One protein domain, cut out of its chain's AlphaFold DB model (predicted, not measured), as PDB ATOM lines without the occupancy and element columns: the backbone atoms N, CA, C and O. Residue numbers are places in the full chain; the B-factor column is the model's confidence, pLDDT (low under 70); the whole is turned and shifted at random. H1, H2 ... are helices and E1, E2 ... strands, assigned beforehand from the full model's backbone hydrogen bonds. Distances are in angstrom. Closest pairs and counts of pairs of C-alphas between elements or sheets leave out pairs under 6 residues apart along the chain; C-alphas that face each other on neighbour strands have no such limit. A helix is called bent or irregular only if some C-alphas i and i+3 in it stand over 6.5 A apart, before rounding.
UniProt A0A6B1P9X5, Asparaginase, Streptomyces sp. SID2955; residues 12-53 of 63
ATOM      1  N   ARG A  12     141.597 152.345  24.988       90.06
ATOM      2  CA  ARG A  12     141.019 151.357  24.057       90.06
ATOM      3  C   ARG A  12     139.515 151.199  24.202       90.06
ATOM      4  O   ARG A  12     138.813 151.256  23.199       90.06
ATOM      5  N   ILE A  13     139.045 151.001  25.431       91.88
ATOM      6  CA  ILE A  13     137.627 150.770  25.710       91.88
ATOM      7  C   ILE A  13     136.807 152.055  25.492       91.88
ATOM      8  O   ILE A  13     135.884 151.998  24.677       91.88
ATOM      9  N   PRO A  14     137.176 153.226  26.062       91.81
ATOM     10  CA  PRO A  14     136.420 154.460  25.831       91.81
ATOM     11  C   PRO A  14     136.370 154.894  24.361       91.81
ATOM     12  O   PRO A  14     135.334 155.353  23.886       91.81
ATOM     13  N   VAL A  15     137.465 154.723  23.609       91.00
ATOM     14  CA  VAL A  15     137.500 155.064  22.175       91.00
ATOM     15  C   VAL A  15     136.662 154.089  21.351       91.00
ATOM     16  O   VAL A  15     135.935 154.525  20.462       91.00
ATOM     17  N   ALA A  16     136.719 152.786  21.642       91.81
ATOM     18  CA  ALA A  16     135.888 151.803  20.950       91.81
ATOM     19  C   ALA A  16     134.393 152.046  21.206       91.81
ATOM     20  O   ALA A  16     133.607 152.024  20.261       91.81
ATOM     21  N   ALA A  17     134.006 152.336  22.452       92.62
ATOM     22  CA  ALA A  17     132.631 152.674  22.806       92.62
ATOM     23  C   ALA A  17     132.148 153.933  22.068       92.62
ATOM     24  O   ALA A  17     131.098 153.908  21.431       92.62
ATOM     25  N   ALA A  18     132.942 155.009  22.060       91.62
ATOM     26  CA  ALA A  18     132.600 156.216  21.309       91.62
ATOM     27  C   ALA A  18     132.445 155.933  19.805       91.62
ATOM     28  O   ALA A  18     131.458 156.342  19.202       91.62
ATOM     29  N   ALA A  19     133.367 155.181  19.197       90.38
ATOM     30  CA  ALA A  19     133.293 154.830  17.779       90.38
ATOM     31  C   ALA A  19     132.040 154.006  17.433       90.38
ATOM     32  O   ALA A  19     131.421 154.245  16.397       90.38
ATOM     33  N   LEU A  20     131.633 153.075  18.302       91.44
ATOM     34  CA  LEU A  20     130.398 152.305  18.130       91.44
ATOM     35  C   LEU A  20     129.152 153.193  18.220       91.44
ATOM     36  O   LEU A  20     128.261 153.064  17.383       91.44
ATOM     37  N   ALA A  21     129.112 154.133  19.169       92.00
ATOM     38  CA  ALA A  21     128.026 155.108  19.261       92.00
ATOM     39  C   ALA A  21     127.937 155.979  17.994       92.00
ATOM     40  O   ALA A  21     126.855 156.193  17.452       92.00
ATOM     41  N   ARG A  22     129.083 156.422  17.453       88.06
ATOM     42  CA  ARG A  22     129.148 157.131  16.161       88.06
ATOM     43  C   ARG A  22     128.657 156.264  14.999       88.06
ATOM     44  O   ARG A  22     128.045 156.791  14.083       88.06
ATOM     45  N   ALA A  23     128.881 154.954  15.049       90.00
ATOM     46  CA  ALA A  23     128.396 154.004  14.051       90.00
ATOM     47  C   ALA A  23     126.896 153.659  14.187       90.00
ATOM     48  O   ALA A  23     126.402 152.823  13.435       90.00
ATOM     49  N   GLY A  24     126.170 154.285  15.124       90.25
ATOM     50  CA  GLY A  24     124.726 154.108  15.303       90.25
ATOM     51  C   GLY A  24     124.328 153.037  16.322       90.25
ATOM     52  O   GLY A  24     123.145 152.724  16.433       90.25
ATOM     53  N   VAL A  25     125.277 152.476  17.078       93.00
ATOM     54  CA  VAL A  25     124.944 151.634  18.238       93.00
ATOM     55  C   VAL A  25     124.329 152.510  19.328       93.00
ATOM     56  O   VAL A  25     124.846 153.590  19.609       93.00
ATOM     57  N   ASP A  26     123.256 152.028  19.959       92.44
ATOM     58  CA  ASP A  26     122.593 152.729  21.060       92.44
ATOM     59  C   ASP A  26     123.599 153.074  22.181       92.44
ATOM     60  O   ASP A  26     124.165 152.164  22.805       92.44
ATOM     61  N   PRO A  27     123.825 154.373  22.470       90.62
ATOM     62  CA  PRO A  27     124.734 154.804  23.526       90.62
ATOM     63  C   PRO A  27     124.383 154.250  24.909       90.62
ATOM     64  O   PRO A  27     125.288 154.050  25.723       90.62
ATOM     65  N   ALA A  28     123.106 153.956  25.189       93.31
ATOM     66  CA  ALA A  28     122.687 153.422  26.483       93.31
ATOM     67  C   ALA A  28     123.377 152.083  26.799       93.31
ATOM     68  O   ALA A  28     123.826 151.872  27.930       93.31
ATOM     69  N   LEU A  29     123.566 151.227  25.784       95.00
ATOM     70  CA  LEU A  29     124.261 149.937  25.897       95.00
ATOM     71  C   LEU A  29     125.762 150.089  26.186       95.00
ATOM     72  O   LEU A  29     126.410 149.152  26.652       95.00
ATOM     73  N   LEU A  30     126.323 151.266  25.906       93.31
ATOM     74  CA  LEU A  30     127.755 151.541  25.972       93.31
ATOM     75  C   LEU A  30     128.164 152.317  27.232       93.31
ATOM     76  O   LEU A  30     129.355 152.530  27.452       93.31
ATOM     77  N   THR A  31     127.207 152.690  28.086       91.81
ATOM     78  CA  THR A  31     127.425 153.509  29.295       91.81
ATOM     79  C   THR A  31     128.536 152.960  30.196       91.81
ATOM     80  O   THR A  31     129.385 153.717  30.665       91.81
ATOM     81  N   ALA A  32     128.587 151.638  30.395       92.44
ATOM     82  CA  ALA A  32     129.598 150.988  31.236       92.44
ATOM     83  C   ALA A  32     131.033 151.093  30.677       92.44
ATOM     84  O   ALA A  32     131.994 150.871  31.407       92.44
ATOM     85  N   PHE A  33     131.179 151.436  29.395       91.81
ATOM     86  CA  PHE A  33     132.452 151.518  28.678       91.81
ATOM     87  C   PHE A  33     132.874 152.962  28.373       91.81
ATOM     88  O   PHE A  33     133.902 153.179  27.733       91.81
ATOM     89  N   ALA A  34     132.100 153.961  28.811       87.31
ATOM     90  CA  ALA A  34     132.315 155.366  28.461       87.31
ATOM     91  C   ALA A  34     133.560 155.997  29.117       87.31
ATOM     92  O   ALA A  34     133.983 157.087  28.721       87.31
ATOM     93  N   GLY A  35     134.170 155.332  30.103       89.69
ATOM     94  CA  GLY A  35     135.381 155.816  30.750       89.69
ATOM     95  C   GLY A  35     136.198 154.722  31.424       89.69
ATOM     96  O   GLY A  35     135.680 153.665  31.766       89.69
ATOM     97  N   GLU A  36     137.483 155.010  31.620       92.06
ATOM     98  CA  GLU A  36     138.445 154.110  32.267       92.06
ATOM     99  C   GLU A  36     139.086 154.825  33.471       92.06
ATOM    100  O   GLU A  36     139.608 155.934  33.293       92.06
ATOM    101  N   PRO A  37     139.073 154.251  34.690       92.50
ATOM    102  CA  PRO A  37     139.714 154.859  35.852       92.50
ATOM    103  C   PRO A  37     141.219 155.069  35.651       92.50
ATOM    104  O   PRO A  37     141.953 154.167  35.250       92.50
ATOM    105  N   LEU A  38     141.704 156.261  35.992       92.31
ATOM    106  CA  LEU A  38     143.133 156.538  36.077       92.31
ATOM    107  C   LEU A  38     143.594 156.277  37.509       92.31
ATOM    108  O   LEU A  38     143.061 156.878  38.443       92.31
ATOM    109  N   LEU A  39     144.578 155.395  37.682       93.44
ATOM    110  CA  LEU A  39     145.117 155.048  38.996       93.44
ATOM    111  C   LEU A  39     146.472 155.725  39.241       93.44
ATOM    112  O   LEU A  39     147.357 155.679  38.389       93.44
ATOM    113  N   GLY A  40     146.649 156.294  40.432       94.44
ATOM    114  CA  GLY A  40     147.922 156.773  40.969       94.44
ATOM    115  C   GLY A  40     148.217 156.053  42.282       94.44
ATOM    116  O   GLY A  40     147.412 156.102  43.210       94.44
ATOM    117  N   GLY A  41     149.326 155.309  42.353       95.12
ATOM    118  CA  GLY A  41     149.641 154.485  43.532       95.12
ATOM    119  C   GLY A  41     148.553 153.455  43.875       95.12
ATOM    120  O   GLY A  41     148.317 153.174  45.047       95.12
ATOM    121  N   GLY A  42     147.832 152.950  42.865       95.00
ATOM    122  CA  GLY A  42     146.719 152.006  43.032       95.00
ATOM    123  C   GLY A  42     145.379 152.634  43.433       95.00
ATOM    124  O   GLY A  42     144.391 151.915  43.550       95.00
ATOM    125  N   ARG A  43     145.308 153.958  43.618       96.69
ATOM    126  CA  ARG A  43     144.066 154.667  43.961       96.69
ATOM    127  C   ARG A  43     143.514 155.451  42.771       96.69
ATOM    128  O   ARG A  43     144.315 155.998  42.015       96.69
ATOM    129  N   PRO A  44     142.184 155.554  42.604       95.44
ATOM    130  CA  PRO A  44     141.591 156.415  41.586       95.44
ATOM    131  C   PRO A  44     142.006 157.876  41.775       95.44
ATOM    132  O   PRO A  44     141.860 158.434  42.860       95.44
ATOM    133  N   VAL A  45     142.504 158.492  40.707       96.19
ATOM    134  CA  VAL A  45     142.874 159.919  40.659       96.19
ATOM    135  C   VAL A  45     142.187 160.663  39.508       96.19
ATOM    136  O   VAL A  45     142.402 161.855  39.319       96.19
ATOM    137  N   GLY A  46     141.359 159.972  38.722       94.56
ATOM    138  CA  GLY A  46     140.614 160.544  37.605       94.56
ATOM    139  C   GLY A  46     140.055 159.464  36.685       94.56
ATOM    140  O   GLY A  46     140.024 158.286  37.043       94.56
ATOM    141  N   CYS A  47     139.643 159.856  35.482       93.25
ATOM    142  CA  CYS A  47     139.220 158.934  34.435       93.25
ATOM    143  C   CYS A  47     139.624 159.435  33.044       93.25
ATOM    144  O   CYS A  47     139.728 160.639  32.795       93.25
ATOM    145  N   VAL A  48     139.846 158.497  32.130       92.06
ATOM    146  CA  VAL A  48     139.956 158.768  30.697       92.06
ATOM    147  C   VAL A  48     138.553 158.771  30.115       92.06
ATOM    148  O   VAL A  48     137.788 157.838  30.346       92.06
ATOM    149  N   ARG A  49     138.234 159.804  29.338       91.25
ATOM    150  CA  ARG A  49     136.976 159.937  28.602       91.25
ATOM    151  C   ARG A  49     137.242 160.495  27.203       91.25
ATOM    152  O   ARG A  49     138.215 161.241  27.043       91.25
ATOM    153  N   PRO A  50     136.397 160.180  26.212       89.69
ATOM    154  CA  PRO A  50     136.433 160.854  24.922       89.69
ATOM    155  C   PRO A  50     136.270 162.373  25.081       89.69
ATOM    156  O   PRO A  50     135.665 162.870  26.040       89.69
ATOM    157  N   VAL A  51     136.827 163.125  24.135       90.00
ATOM    158  CA  VAL A  51     136.561 164.564  24.032       90.00
ATOM    159  C   VAL A  51     135.144 164.784  23.508       90.00
ATOM    160  O   VAL A  51     134.666 163.997  22.699       90.00
ATOM    161  N   ARG A  52     134.501 165.884  23.915       84.06
ATOM    162  CA  ARG A  52     133.113 166.206  23.520       84.06
ATOM    163  C   ARG A  52     132.898 166.283  22.008       84.06
ATOM    164  O   ARG A  52     131.823 165.986  21.524       84.06
ATOM    165  N   ALA A  53     133.936 166.627  21.245       81.12
ATOM    166  CA  ALA A  53     133.877 166.616  19.781       81.12
ATOM    167  C   ALA A  53     133.598 165.220  19.176       81.12
ATOM    168  O   ALA A  53     133.337 165.116  17.982       81.12
TER     169      ALA A  53
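This is residues 12 to 53 of the 63 residues of the protein "Asparaginase" of Streptomyces sp. SID2955 (UniProt A0A6B1P9X5). Two hairpins are joined end to end: a helical hairpin of H1 and H2, side by side, at one end, and a two-stranded ribbon, E1 and E2, reaching away from it at the other. After E2, residues 49 to 53 form a tail that runs back toward the helical end. The printed part has 42 residues, with the order H1, H2, E1, E2; the sheet E1 - E2 is antiparallel, and the class is mixed, helices and strands. The whole is loose, with a radius of gyration of the C-alphas of 11.6 A, and elongated, spanning 38 by 20 by 14 A.

H1, residues 12 to 22, begins at C-alpha 12 (141.019, 151.357, 24.057) and is 15.4 A long from first to last C-alpha. H2, residues 27 to 33, measures 9.8 A; it is irregular, with C-alphas 29 and 32 7.6 A apart, and its line is a rough one. E1, residues 36 to 40, measures 13.1 A. E2, residues 43 to 48, measures 14.5 A and ends at C-alpha 48 (139.956, 158.768, 30.697).

H1 and H2 touch and form a helical hairpin; their closest C-alphas, those of Ala 21 and Pro 27, are 5.4 A apart. They run opposite ways at a shallow tilt of 6 degrees. In H1 every O i to N i+4 pair is within hydrogen-bond range; in H2 1 of 3 is, beside 3 of 4 O i to N i+3 pairs. E1 and E2 form an antiparallel hairpin, with 140 degrees between their directions; N 38 and O 46 are 2.8 A apart, and N 36 and O 48 3.1 A, both within hydrogen-bond range. The closest C-alphas of H1 and E1, those of Pro 14 and Glu 36, are 6.8 A apart. H2 and E2 are apart.

The two C-alphas farthest apart, those of Gly 24 and Gly 41, are 37.7 A from each other. The printed part has no cut, and the links H1 to H2, H2 to E1 and E1 to E2 are tight. The mean pLDDT of the printed part is 91.7, and no printed residue is under 70.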